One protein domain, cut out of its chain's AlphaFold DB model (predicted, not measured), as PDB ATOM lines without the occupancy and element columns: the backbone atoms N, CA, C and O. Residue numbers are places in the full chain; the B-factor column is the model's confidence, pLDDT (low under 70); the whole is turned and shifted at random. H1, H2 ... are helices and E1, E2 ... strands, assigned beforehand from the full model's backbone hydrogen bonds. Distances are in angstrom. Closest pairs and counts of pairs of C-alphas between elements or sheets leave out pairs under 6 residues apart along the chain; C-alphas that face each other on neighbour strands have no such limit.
ATOM      1  N   PHE A   7     295.979 376.323 229.153       94.69
ATOM      2  CA  PHE A   7     294.679 376.129 229.774       94.69
ATOM      3  C   PHE A   7     293.715 377.206 229.292       94.69
ATOM      4  O   PHE A   7     294.116 378.348 229.069       94.69
ATOM      5  N   PHE A   8     292.442 376.842 229.156       96.62
ATOM      6  CA  PHE A   8     291.368 377.756 228.781       96.62
ATOM      7  C   PHE A   8     290.675 378.305 230.033       96.62
ATOM      8  O   PHE A   8     290.240 377.541 230.896       96.62
ATOM      9  N   CYS A   9     290.547 379.624 230.135       96.62
ATOM     10  CA  CYS A   9     289.829 380.273 231.223       96.62
ATOM     11  C   CYS A   9     288.326 380.331 230.916       96.62
ATOM     12  O   CYS A   9     287.887 381.044 230.017       96.62
ATOM     13  N   GLU A  10     287.517 379.634 231.712       95.81
ATOM     14  CA  GLU A  10     286.058 379.576 231.526       95.81
ATOM     15  C   GLU A  10     285.294 380.731 232.184       95.81
ATOM     16  O   GLU A  10     284.091 380.862 231.977       95.81
ATOM     17  N   THR A  11     285.961 381.564 232.984       96.38
ATOM     18  CA  THR A  11     285.317 382.652 233.730       96.38
ATOM     19  C   THR A  11     284.867 383.765 232.779       96.38
ATOM     20  O   THR A  11     285.737 384.368 232.151       96.38
ATOM     21  N   PRO A  12     283.564 384.090 232.681       95.31
ATOM     22  CA  PRO A  12     283.079 385.073 231.707       95.31
ATOM     23  C   PRO A  12     283.651 386.483 231.884       95.31
ATOM     24  O   PRO A  12     284.000 387.122 230.902       95.31
ATOM     25  N   GLU A  13     283.817 386.927 233.133       94.19
ATOM     26  CA  GLU A  13     284.317 388.271 233.491       94.19
ATOM     27  C   GLU A  13     285.842 388.425 233.407       94.19
ATOM     28  O   GLU A  13     286.390 389.436 233.831       94.19
ATOM     29  N   CYS A  14     286.549 387.389 232.958       94.44
ATOM     30  CA  CYS A  14     288.002 387.401 232.854       94.44
ATOM     31  C   CYS A  14     288.399 387.561 231.388       94.44
ATOM     32  O   CYS A  14     288.112 386.662 230.597       94.44
ATOM     33  N   ASP A  15     289.100 388.641 231.042       92.31
ATOM     34  CA  ASP A  15     289.507 388.924 229.656       92.31
ATOM     35  C   ASP A  15     290.502 387.895 229.098       92.31
ATOM     36  O   ASP A  15     290.559 387.664 227.891       92.31
ATOM     37  N   VAL A  16     291.237 387.202 229.975       96.12
ATOM     38  CA  VAL A  16     292.140 386.115 229.583       96.12
ATOM     39  C   VAL A  16     291.341 384.954 228.994       96.12
ATOM     40  O   VAL A  16     290.407 384.432 229.612       96.12
ATOM     41  N   VAL A  17     291.768 384.489 227.824       97.50
ATOM     42  CA  VAL A  17     291.263 383.291 227.153       97.50
ATOM     43  C   VAL A  17     292.159 382.096 227.451       97.50
ATOM     44  O   VAL A  17     291.672 381.092 227.975       97.50
ATOM     45  N   TYR A  18     293.459 382.206 227.169       97.00
ATOM     46  CA  TYR A  18     294.428 381.141 227.416       97.00
ATOM     47  C   TYR A  18     295.529 381.579 228.366       97.00
ATOM     48  O   TYR A  18     295.991 382.716 228.326       97.00
ATOM     49  N   TYR A  19     296.012 380.645 229.176       94.81
ATOM     50  CA  TYR A  19     297.188 380.857 230.009       94.81
ATOM     51  C   TYR A  19     298.087 379.624 230.018       94.81
ATOM     52  O   TYR A  19     297.614 378.489 230.011       94.81
ATOM     53  N   ALA A  20     299.399 379.849 230.015       92.94
ATOM     54  CA  ALA A  20     300.379 378.778 230.157       92.94
ATOM     55  C   ALA A  20     300.477 378.303 231.613       92.94
ATOM     56  O   ALA A  20     300.212 379.066 232.550       92.94
ATOM     57  N   GLU A  21     300.935 377.067 231.814       86.38
ATOM     58  CA  GLU A  21     301.306 376.563 233.138       86.38
ATOM     59  C   GLU A  21     302.242 377.549 233.871       86.38
ATOM     60  O   GLU A  21     303.241 378.035 233.330       86.38
ATOM     61  N   GLY A  22     301.882 377.907 235.106       83.00
ATOM     62  CA  GLY A  22     302.606 378.904 235.900       83.00
ATOM     63  C   GLY A  22     302.346 380.371 235.525       83.00
ATOM     64  O   GLY A  22     303.041 381.240 236.048       83.00
ATOM     65  N   GLY A  23     301.388 380.669 234.638       79.19
ATOM     66  CA  GLY A  23     300.860 382.023 234.392       79.19
ATOM     67  C   GLY A  23     301.791 382.981 233.639       79.19
ATOM     68  O   GLY A  23     301.521 384.173 233.564       79.19
ATOM     69  N   ARG A  24     302.897 382.483 233.076       81.56
ATOM     70  CA  ARG A  24     303.949 383.321 232.463       81.56
ATOM     71  C   ARG A  24     303.599 383.849 231.070       81.56
ATOM     72  O   ARG A  24     304.312 384.699 230.546       81.56
ATOM     73  N   ARG A  25     302.558 383.300 230.446       88.81
ATOM     74  CA  ARG A  25     302.031 383.724 229.145       88.81
ATOM     75  C   ARG A  25     300.518 383.707 229.231       88.81
ATOM     76  O   ARG A  25     299.959 382.684 229.628       88.81
ATOM     77  N   LEU A  26     299.907 384.822 228.863       94.69
ATOM     78  CA  LEU A  26     298.467 385.026 228.820       94.69
ATOM     79  C   LEU A  26     298.113 385.459 227.401       94.69
ATOM     80  O   LEU A  26     298.907 386.155 226.772       94.69
ATOM     81  N   PHE A  27     296.956 385.019 226.930       96.56
ATOM     82  CA  PHE A  27     296.339 385.501 225.704       96.56
ATOM     83  C   PHE A  27     294.918 385.922 226.029       96.56
ATOM     84  O   PHE A  27     294.181 385.137 226.639       96.56
ATOM     85  N   ASP A  28     294.549 387.137 225.656       96.56
ATOM     86  CA  ASP A  28     293.202 387.668 225.837       96.56
ATOM     87  C   ASP A  28     292.394 387.601 224.532       96.56
ATOM     88  O   ASP A  28     292.750 386.891 223.591       96.56
ATOM     89  N   LYS A  29     291.235 388.261 224.505       94.12
ATOM     90  CA  LYS A  29     290.339 388.262 223.343       94.12
ATOM     91  C   LYS A  29     290.976 388.903 222.108       94.12
ATOM     92  O   LYS A  29     290.698 388.438 221.005       94.12
ATOM     93  N   ASP A  30     291.793 389.935 222.290       94.31
ATOM     94  CA  ASP A  30     292.364 390.725 221.197       94.31
ATOM     95  C   ASP A  30     293.537 389.992 220.525       94.31
ATOM     96  O   ASP A  30     293.854 390.244 219.361       94.31
ATOM     97  N   ASP A  31     294.125 389.015 221.220       96.06
ATOM     98  CA  ASP A  31     295.140 388.110 220.673       96.06
ATOM     99  C   ASP A  31     294.563 387.014 219.754       96.06
ATOM    100  O   ASP A  31     295.316 386.303 219.075       96.06
ATOM    101  N   LEU A  32     293.241 386.817 219.747       94.88
ATOM    102  CA  LEU A  32     292.577 385.729 219.028       94.88
ATOM    103  C   LEU A  32     291.882 386.217 217.754       94.88
ATOM    104  O   LEU A  32     291.213 387.242 217.712       94.88
ATOM    105  N   THR A  33     291.940 385.398 216.701       94.94
ATOM    106  CA  THR A  33     291.256 385.682 215.426       94.94
ATOM    107  C   THR A  33     289.761 385.357 215.445       94.94
ATOM    108  O   THR A  33     289.075 385.548 214.442       94.94
ATOM    109  N   VAL A  34     289.253 384.800 216.545       96.00
ATOM    110  CA  VAL A  34     287.854 384.388 216.707       96.00
ATOM    111  C   VAL A  34     287.284 384.982 217.986       96.00
ATOM    112  O   VAL A  34     287.958 385.026 219.013       96.00
ATOM    113  N   ARG A  35     286.008 385.378 217.948       97.12
ATOM    114  CA  ARG A  35     285.277 385.780 219.156       97.12
ATOM    115  C   ARG A  35     285.063 384.570 220.053       97.12
ATOM    116  O   ARG A  35     284.666 383.509 219.573       97.12
ATOM    117  N   VAL A  36     285.286 384.727 221.353       97.94
ATOM    118  CA  VAL A  36     285.219 383.619 222.311       97.94
ATOM    119  C   VAL A  36     283.924 383.729 223.096       97.94
ATOM    120  O   VAL A  36     283.851 384.481 224.054       97.94
ATOM    121  N   GLY A  37     282.904 382.954 222.726       97.50
ATOM    122  CA  GLY A  37     281.534 383.100 223.239       97.50
ATOM    123  C   GLY A  37     281.376 383.220 224.757       97.50
ATOM    124  O   GLY A  37     280.593 384.042 225.209       97.50
ATOM    125  N   VAL A  38     282.145 382.485 225.573       97.12
ATOM    126  CA  VAL A  38     282.061 382.626 227.046       97.12
ATOM    127  C   VAL A  38     282.528 384.003 227.552       97.12
ATOM    128  O   VAL A  38     282.212 384.370 228.675       97.12
ATOM    129  N   LYS A  39     283.260 384.755 226.728       97.38
ATOM    130  CA  LYS A  39     283.820 386.090 226.984       97.38
ATOM    131  C   LYS A  39     283.046 387.211 226.283       97.38
ATOM    132  O   LYS A  39     283.485 388.362 226.289       97.38
ATOM    133  N   GLU A  40     281.939 386.892 225.614       96.56
ATOM    134  CA  GLU A  40     281.127 387.873 224.894       96.56
ATOM    135  C   GLU A  40     279.852 388.210 225.669       96.56
ATOM    136  O   GLU A  40     279.160 387.328 226.178       96.56
ATOM    137  N   ARG A  41     279.542 389.508 225.738       93.06
ATOM    138  CA  ARG A  41     278.275 390.041 226.263       93.06
ATOM    139  C   ARG A  41     277.322 390.454 225.142       93.06
ATOM    140  O   ARG A  41     276.112 390.346 225.309       93.06
ATOM    141  N   ASP A  42     277.886 390.892 224.019       94.81
ATOM    142  CA  ASP A  42     277.157 391.419 222.870       94.81
ATOM    143  C   ASP A  42     277.185 390.451 221.691       94.81
ATOM    144  O   ASP A  42     278.185 389.769 221.439       94.81
ATOM    145  N   ASP A  43     276.104 390.451 220.918       95.38
ATOM    146  CA  ASP A  43     275.987 389.597 219.746       95.38
ATOM    147  C   ASP A  43     277.008 389.929 218.636       95.38
ATOM    148  O   ASP A  43     277.448 391.073 218.486       95.38
ATOM    149  N   PRO A  44     277.389 388.937 217.811       96.38
ATOM    150  CA  PRO A  44     277.141 387.508 218.013       96.38
ATOM    151  C   PRO A  44     277.957 386.926 219.179       96.38
ATOM    152  O   PRO A  44     279.168 387.131 219.249       96.38
ATOM    153  N   VAL A  45     277.303 386.125 220.028       98.25
ATOM    154  CA  VAL A  45     277.946 385.252 221.026       98.25
ATOM    155  C   VAL A  45     278.111 383.849 220.419       98.25
ATOM    156  O   VAL A  45     277.119 383.121 220.331       98.25
ATOM    157  N   PRO A  46     279.309 383.428 219.956       98.38
ATOM    158  CA  PRO A  46     279.455 382.152 219.256       98.38
ATOM    159  C   PRO A  46     279.289 380.951 220.192       98.38
ATOM    160  O   PRO A  46     279.912 380.879 221.253       98.38
ATOM    161  N   VAL A  47     278.494 379.965 219.774       98.25
ATOM    162  CA  VAL A  47     278.209 378.757 220.564       98.25
ATOM    163  C   VAL A  47     278.739 377.499 219.874       98.25
ATOM    164  O   VAL A  47     279.387 376.675 220.524       98.25
ATOM    165  N   CYS A  48     278.502 377.351 218.568       98.62
ATOM    166  CA  CYS A  48     279.011 376.247 217.754       98.62
ATOM    167  C   CYS A  48     279.938 376.772 216.652       98.62
ATOM    168  O   CYS A  48     279.482 377.270 215.628       98.62
ATOM    169  N   TYR A  49     281.243 376.597 216.841       98.44
ATOM    170  CA  TYR A  49     282.267 377.073 215.905       98.44
ATOM    171  C   TYR A  49     282.368 376.221 214.636       98.44
ATOM    172  O   TYR A  49     282.743 376.732 213.589       98.44
ATOM    173  N   CYS A  50     282.000 374.937 214.702       98.44
ATOM    174  CA  CYS A  50     282.039 374.045 213.539       98.44
ATOM    175  C   CYS A  50     281.007 374.423 212.469       98.44
ATOM    176  O   CYS A  50     281.281 374.281 211.283       98.44
ATOM    177  N   PHE A  51     279.826 374.880 212.895       98.44
ATOM    178  CA  PHE A  51     278.682 375.129 212.009       98.44
ATOM    179  C   PHE A  51     278.191 376.584 212.059       98.44
ATOM    180  O   PHE A  51     277.170 376.906 211.467       98.44
ATOM    181  N   GLY A  52     278.923 377.469 212.745       98.25
ATOM    182  CA  GLY A  52     278.691 378.914 212.717       98.25
ATOM    183  C   GLY A  52     277.453 379.401 213.474       98.25
ATOM    184  O   GLY A  52     276.931 380.450 213.123       98.25
ATOM    185  N   HIS A  53     276.986 378.679 214.499       98.62
ATOM    186  CA  HIS A  53     275.802 379.087 215.266       98.62
ATOM    187  C   HIS A  53     276.155 379.919 216.501       98.62
ATOM    188  O   HIS A  53     277.006 379.534 217.318       98.62
ATOM    189  N   SER A  54     275.444 381.030 216.662       98.69
ATOM    190  CA  SER A  54     275.460 381.914 217.824       98.69
ATOM    191  C   SER A  54     274.366 381.564 218.841       98.69
ATOM    192  O   SER A  54     273.465 380.768 218.573       98.69
ATOM    193  N   GLU A  55     274.441 382.163 220.031       98.50
ATOM    194  CA  GLU A  55     273.384 382.064 221.044       98.50
ATOM    195  C   GLU A  55     272.047 382.590 220.515       98.50
ATOM    196  O   GLU A  55     271.026 381.925 220.697       98.50
ATOM    197  N   ARG A  56     272.066 383.733 219.815       98.25
ATOM    198  CA  ARG A  56     270.875 384.326 219.203       98.25
ATOM    199  C   ARG A  56     270.196 383.356 218.239       98.25
ATOM    200  O   ARG A  56     269.001 383.130 218.391       98.25
ATOM    201  N   ASP A  57     270.952 382.730 217.334       98.56
ATOM    202  CA  ASP A  57     270.392 381.772 216.363       98.56
ATOM    203  C   ASP A  57     269.631 380.644 217.071       98.56
ATOM    204  O   ASP A  57     268.528 380.275 216.679       98.56
ATOM    205  N   ILE A  58     270.210 380.108 218.152       98.56
ATOM    206  CA  ILE A  58     269.611 379.015 218.928       98.56
ATOM    207  C   ILE A  58     268.348 379.488 219.654       98.56
ATOM    208  O   ILE A  58     267.362 378.754 219.719       98.56
ATOM    209  N   VAL A  59     268.370 380.695 220.223       98.06
ATOM    210  CA  VAL A  59     267.215 381.262 220.928       98.06
ATOM    211  C   VAL A  59     266.059 381.518 219.963       98.06
ATOM    212  O   VAL A  59     264.934 381.102 220.246       98.06
ATOM    213  N   GLU A  60     266.328 382.137 218.816       98.06
ATOM    214  CA  GLU A  60     265.329 382.425 217.783       98.06
ATOM    215  C   GLU A  60     264.737 381.137 217.185       98.06
ATOM    216  O   GLU A  60     263.519 381.032 217.023       98.06
ATOM    217  N   ASP A  61     265.566 380.120 216.936       98.38
ATOM    218  CA  ASP A  61     265.147 378.789 216.473       98.38
ATOM    219  C   ASP A  61     264.170 378.126 217.463       98.38
ATOM    220  O   ASP A  61     263.097 377.658 217.073       98.38
ATOM    221  N   VAL A  62     264.471 378.170 218.767       98.12
ATOM    222  CA  VAL A  62     263.562 377.652 219.805       98.12
ATOM    223  C   VAL A  62     262.257 378.439 219.865       98.12
ATOM    224  O   VAL A  62     261.195 377.828 219.979       98.12
ATOM    225  N   GLN A  63     262.312 379.769 219.798       96.75
ATOM    226  CA  GLN A  63     261.112 380.610 219.830       96.75
ATOM    227  C   GLN A  63     260.215 380.372 218.610       96.75
ATOM    228  O   GLN A  63     258.992 380.359 218.738       96.75
ATOM    229  N   THR A  64     260.818 380.122 217.449       97.56
ATOM    230  CA  THR A  64     260.106 379.884 216.189       97.56
ATOM    231  C   THR A  64     259.477 378.493 216.134       97.56
ATOM    232  O   THR A  64     258.343 378.338 215.680       97.56
ATOM    233  N   HIS A  65     260.190 377.462 216.598       96.44
ATOM    234  CA  HIS A  65     259.783 376.065 216.411       96.44
ATOM    235  C   HIS A  65     259.294 375.366 217.689       96.44
ATOM    236  O   HIS A  65     258.877 374.207 217.635       96.44
ATOM    237  N   GLY A  66     259.371 376.022 218.851       95.62
ATOM    238  CA  GLY A  66     259.074 375.439 220.168       95.62
ATOM    239  C   GLY A  66     260.119 374.424 220.665       95.62
ATOM    240  O   GLY A  66     260.013 373.895 221.774       95.62
ATOM    241  N   ARG A  67     261.138 374.141 219.853       96.06
ATOM    242  CA  ARG A  67     262.283 373.251 220.097       96.06
ATOM    243  C   ARG A  67     263.455 373.744 219.252       96.06
ATOM    244  O   ARG A  67     263.227 374.478 218.301       96.06
ATOM    245  N   SER A  68     264.680 373.316 219.553       98.00
ATOM    246  CA  SER A  68     265.818 373.704 218.715       98.00
ATOM    247  C   SER A  68     266.051 372.703 217.584       98.00
ATOM    248  O   SER A  68     266.505 371.584 217.839       98.00
ATOM    249  N   THR A  69     265.769 373.111 216.346       98.56
ATOM    250  CA  THR A  69     266.139 372.351 215.143       98.56
ATOM    251  C   THR A  69     267.649 372.415 214.895       98.56
ATOM    252  O   THR A  69     268.249 371.425 214.471       98.56
ATOM    253  N   ILE A  70     268.292 373.525 215.278       98.62
ATOM    254  CA  ILE A  70     269.746 373.707 215.223       98.62
ATOM    255  C   ILE A  70     270.453 372.674 216.103       98.62
ATOM    256  O   ILE A  70     271.399 372.024 215.664       98.62
ATOM    257  N   TYR A  71     269.991 372.461 217.339       98.62
ATOM    258  CA  TYR A  71     270.584 371.461 218.229       98.62
ATOM    259  C   TYR A  71     270.514 370.046 217.658       98.62
ATOM    260  O   TYR A  71     271.483 369.296 217.775       98.62
ATOM    261  N   GLU A  72     269.386 369.676 217.051       98.62
ATOM    262  CA  GLU A  72     269.226 368.372 216.405       98.62
ATOM    263  C   GLU A  72     270.215 368.214 215.245       98.62
ATOM    264  O   GLU A  72     270.965 367.238 215.221       98.62
ATOM    265  N   ALA A  73     270.318 369.222 214.373       98.75
ATOM    266  CA  ALA A  73     271.267 369.224 213.262       98.75
ATOM    267  C   ALA A  73     272.732 369.140 213.731       98.75
ATOM    268  O   ALA A  73     273.503 368.318 213.231       98.75
ATOM    269  N   ILE A  74     273.130 369.935 214.735       98.75
ATOM    270  CA  ILE A  74     274.480 369.874 215.321       98.75
ATOM    271  C   ILE A  74     274.738 368.478 215.892       98.75
ATOM    272  O   ILE A  74     275.801 367.902 215.667       98.75
ATOM    273  N   LYS A  75     273.778 367.919 216.635       98.69
ATOM    274  CA  LYS A  75     273.912 366.607 217.273       98.69
ATOM    275  C   LYS A  75     274.097 365.489 216.251       98.69
ATOM    276  O   LYS A  75     274.917 364.601 216.486       98.69
ATOM    277  N   ASP A  76     273.380 365.536 215.136       98.75
ATOM    278  CA  ASP A  76     273.510 364.539 214.077       98.75
ATOM    279  C   ASP A  76     274.836 364.683 213.320       98.75
ATOM    280  O   ASP A  76     275.521 363.681 213.109       98.75
ATOM    281  N   ASN A  77     275.294 365.910 213.046       98.56
ATOM    282  CA  ASN A  77     276.622 366.141 212.466       98.56
ATOM    283  C   ASN A  77     277.767 365.692 213.393       98.56
ATOM    284  O   ASN A  77     278.744 365.106 212.930       98.56
ATOM    285  N   VAL A  78     277.649 365.915 214.709       98.25
ATOM    286  CA  VAL A  78     278.618 365.417 215.703       98.25
ATOM    287  C   VAL A  78     278.652 363.886 215.704       98.25
ATOM    288  O   VAL A  78     279.728 363.297 215.677       98.25
ATOM    289  N   ARG A  79     277.488 363.221 215.685       98.38
ATOM    290  CA  ARG A  79     277.402 361.750 215.603       98.38
ATOM    291  C   ARG A  79     277.989 361.192 214.311       98.38
ATOM    292  O   ARG A  79     278.553 360.104 214.332       98.38
ATOM    293  N   ALA A  80     277.861 361.933 213.215       98.38
ATOM    294  CA  ALA A  80     278.443 361.588 211.926       98.38
ATOM    295  C   ALA A  80     279.959 361.866 211.840       98.38
ATOM    296  O   ALA A  80     280.563 361.581 210.809       98.38
ATOM    297  N   GLY A  81     280.584 362.419 212.889       97.94
ATOM    298  CA  GLY A  81     282.012 362.746 212.890       97.94
ATOM    299  C   GLY A  81     282.376 363.947 212.012       97.94
ATOM    300  O   GLY A  81     283.525 364.082 211.609       97.94
ATOM    301  N   LEU A  82     281.411 364.819 211.702       98.25
ATOM    302  CA  LEU A  82     281.594 365.976 210.815       98.25
ATOM    303  C   LEU A  82     282.017 367.254 211.558       98.25
ATOM    304  O   LEU A  82     282.123 368.317 210.950       98.25
ATOM    305  N   CYS A  83     282.226 367.186 212.874       98.19
ATOM    306  CA  CYS A  83     282.704 368.316 213.666       98.19
ATOM    307  C   CYS A  83     284.224 368.272 213.869       98.19
ATOM    308  O   CYS A  83     284.818 367.200 213.902       98.19
ATOM    309  N   ALA A  84     284.826 369.436 214.114       98.00
ATOM    310  CA  ALA A  84     286.236 369.580 214.481       98.00
ATOM    311  C   ALA A  84     286.372 370.448 215.747       98.00
ATOM    312  O   ALA A  84     287.044 371.483 215.744       98.00
ATOM    313  N   CYS A  85     285.642 370.101 216.813       97.62
ATOM    314  CA  CYS A  85     285.537 370.944 218.010       97.62
ATOM    315  C   CYS A  85     286.891 371.129 218.704       97.62
ATOM    316  O   CYS A  85     287.157 372.206 219.224       97.62
ATOM    317  N   GLU A  86     287.751 370.114 218.667       96.62
ATOM    318  CA  GLU A  86     289.087 370.113 219.271       96.62
ATOM    319  C   GLU A  86     290.004 371.187 218.669       96.62
ATOM    320  O   GLU A  86     290.961 371.607 219.311       96.62
ATOM    321  N   VAL A  87     289.705 371.635 217.444       95.56
ATOM    322  CA  VAL A  87     290.499 372.623 216.697       95.56
ATOM    323  C   VAL A  87     289.772 373.962 216.582       95.56
ATOM    324  O   VAL A  87     290.384 375.017 216.690       95.56
ATOM    325  N   THR A  88     288.461 373.931 216.336       97.19
ATOM    326  CA  THR A  88     287.674 375.135 216.016       97.19
ATOM    327  C   THR A  88     287.066 375.818 217.234       97.19
ATOM    328  O   THR A  88     286.851 377.026 217.202       97.19
ATOM    329  N   ASN A  89     286.759 375.074 218.302       97.94
ATOM    330  CA  ASN A  89     286.217 375.659 219.523       97.94
ATOM    331  C   ASN A  89     287.385 376.073 220.427       97.94
ATOM    332  O   ASN A  89     288.154 375.196 220.815       97.94
ATOM    333  N   PRO A  90     287.489 377.345 220.856       97.25
ATOM    334  CA  PRO A  90     288.575 377.790 221.724       97.25
ATOM    335  C   PRO A  90     288.740 376.968 223.015       97.25
ATOM    336  O   PRO A  90     289.847 376.799 223.516       97.25
ATOM    337  N   SER A  91     287.661 376.390 223.546       96.88
ATOM    338  CA  SER A  91     287.746 375.514 224.726       96.88
ATOM    339  C   SER A  91     288.314 374.114 224.443       96.88
ATOM    340  O   SER A  91     288.542 373.356 225.384       96.88
ATOM    341  N   GLY A  92     288.465 373.733 223.172       96.69
ATOM    342  CA  GLY A  92     288.841 372.387 222.731       96.69
ATOM    343  C   GLY A  92     287.769 371.320 222.977       96.69
ATOM    344  O   GLY A  92     288.056 370.130 222.892       96.69
ATOM    345  N   ARG A  93     286.533 371.710 223.326       97.44
ATOM    346  CA  ARG A  93     285.456 370.787 223.727       97.44
ATOM    347  C   ARG A  93     284.232 370.868 222.820       97.44
ATOM    348  O   ARG A  93     283.972 371.877 222.166       97.44
ATOM    349  N   CYS A  94     283.429 369.805 222.830       98.31
ATOM    350  CA  CYS A  94     282.175 369.745 222.082       98.31
ATOM    351  C   CYS A  94     281.201 370.866 222.493       98.31
ATOM    352  O   CYS A  94     280.948 371.101 223.677       98.31
ATOM    353  N   CYS A  95     280.619 371.538 221.498       98.44
ATOM    354  CA  CYS A  95     279.723 372.681 221.692       98.44
ATOM    355  C   CYS A  95     278.334 372.326 222.251       98.44
ATOM    356  O   CYS A  95     277.656 373.214 222.766       98.44
ATOM    357  N   LEU A  96     277.900 371.059 222.189       98.50
ATOM    358  CA  LEU A  96     276.524 370.648 222.525       98.50
ATOM    359  C   LEU A  96     276.077 371.092 223.927       98.50
ATOM    360  O   LEU A  96     274.919 371.463 224.108       98.50
ATOM    361  N   GLY A  97     276.988 371.107 224.905       97.88
ATOM    362  CA  GLY A  97     276.692 371.608 226.251       97.88
ATOM    363  C   GLY A  97     276.375 373.108 226.280       97.88
ATOM    364  O   GLY A  97     275.473 373.531 226.997       97.88
ATOM    365  N   ASN A  98     277.063 373.913 225.468       98.00
ATOM    366  CA  ASN A  98     276.788 375.348 225.350       98.00
ATOM    367  C   ASN A  98     275.501 375.601 224.555       98.00
ATOM    368  O   ASN A  98     274.708 376.452 224.948       98.00
ATOM    369  N   VAL A  99     275.230 374.802 223.515       98.31
ATOM    370  CA  VAL A  99     273.953 374.855 222.779       98.31
ATOM    371  C   VAL A  99     272.780 374.572 223.721       98.31
ATOM    372  O   VAL A  99     271.812 375.323 223.752       98.31
ATOM    373  N   GLN A 100     272.883 373.545 224.569       98.25
ATOM    374  CA  GLN A 100     271.866 373.236 225.581       98.25
ATOM    375  C   GLN A 100     271.625 374.387 226.568       98.25
ATOM    376  O   GLN A 100     270.486 374.599 226.986       98.25
ATOM    377  N   LYS A 101     272.671 375.128 226.956       96.94
ATOM    378  CA  LYS A 101     272.530 376.324 227.805       96.94
ATOM    379  C   LYS A 101     271.783 377.443 227.071       96.94
ATOM    380  O   LYS A 101     270.889 378.038 227.661       96.94
ATOM    381  N   ALA A 102     272.079 377.678 225.792       97.06
ATOM    382  CA  ALA A 102     271.352 378.654 224.976       97.06
ATOM    383  C   ALA A 102     269.860 378.289 224.820       97.06
ATOM    384  O   ALA A 102     268.995 379.140 224.999       97.06
ATOM    385  N   ILE A 103     269.531 377.005 224.620       97.81
ATOM    386  CA  ILE A 103     268.131 376.529 224.595       97.81
ATOM    387  C   ILE A 103     267.403 376.831 225.912       97.81
ATOM    388  O   ILE A 103     266.226 377.187 225.899       97.81
ATOM    389  N   GLN A 104     268.074 376.668 227.058       96.19
ATOM    390  CA  GLN A 104     267.474 376.953 228.366       96.19
ATOM    391  C   GLN A 104     267.135 378.437 228.524       96.19
ATOM    392  O   GLN A 104     266.069 378.742 229.044       96.19
ATOM    393  N   LYS A 105     267.984 379.337 228.013       93.06
ATOM    394  CA  LYS A 105     267.726 380.788 228.007       93.06
ATOM    395  C   LYS A 105     266.516 381.183 227.156       93.06
ATOM    396  O   LYS A 105     265.868 382.179 227.447       93.06
ATOM    397  N   ALA A 106     266.202 380.410 226.116       91.38
ATOM    398  CA  ALA A 106     265.052 380.669 225.251       91.38
ATOM    399  C   ALA A 106     263.705 380.332 225.910       91.38
ATOM    400  O   ALA A 106     262.655 380.782 225.449       91.38
ATOM    401  N   ARG A 107     263.713 379.510 226.967       83.38
ATOM    402  CA  ARG A 107     262.498 379.155 227.697       83.38
ATOM    403  C   ARG A 107     262.168 380.275 228.685       83.38
ATOM    404  O   ARG A 107     263.063 380.694 229.413       83.38
TER     405      ARG A 107
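Overview. This is residues 7 to 107 of the 124 residues of the protein "zf_CopZ domain-containing protein" of Firmicutes bacterium (UniProt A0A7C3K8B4). The model is an elongated, two-lobed shape: a small strand hairpin, E1 and E2, makes one end, and three helices the other, with H2 and H4 side by side and H1 set crosswise where H2 begins and H4 ends. The short strand E3 lies near the middle, and one long loop, residues 29 to 45, runs from the hairpin to it. The printed part has 101 residues, in the order E1 E2 E3 H1 H2 H3 H4; the one sheet, E1 - E2, is antiparallel. The class is mixed, helices and strands, with under half of the residues in named elements. It is compact, with a radius of gyration of the C-alphas of 14.3 A, and spans 47 by 29 by 19 A.

Along the chain. E1, residues 16 to 20, is 11.0 A long and begins at C-alpha 16 (292.140, 386.115, 229.583). E2 is residues 26 to 28, 6.6 A, and E3 residues 46 to 48, 6.1 A. H1, residues 55 to 65, is 15.6 A long; H2, residues 69 to 79, is 15.5 A; H3, residues 85 to 88, is 5.1 A. H4, residues 96 to 106, is 15.5 A and ends at C-alpha 106 (265.052, 380.669, 225.251).

Arrangement. E1 and E2 form a hairpin at 162 degrees, with N 17 and O 27 2.8 A apart, within hydrogen-bond range. Both are apart from the four helices. E3 pairs with no named strand; its closest C-alpha to H4 is Val 47, 6.0 A from that of Asn 98. H4 touches H1, C-alphas of Val 59 and Ala 106 closest at 4.9 A, at a steep tilt of 61 degrees, the same way. H4 touches H2, C-alphas of Tyr 71 and Val 99 closest at 6.6 A, at a shallow tilt of 9 degrees, opposite ways. H1 touches H2, C-alphas of Ile 58 and Ile 70 closest at 6.5 A, at a steep tilt of 65 degrees, opposite ways. H3 touches no helix. In H1, H2 and H4 every O i to N i+4 pair is within hydrogen-bond range; H3 is too short for such a pair.

Size, cuts and confidence. The C-alphas of Arg 24 and His 65, the two farthest apart, are 47.5 A apart. The printed part has no cut, and the link from E2 to E3, 17 residues, is long. No printed residue is under 70 in pLDDT.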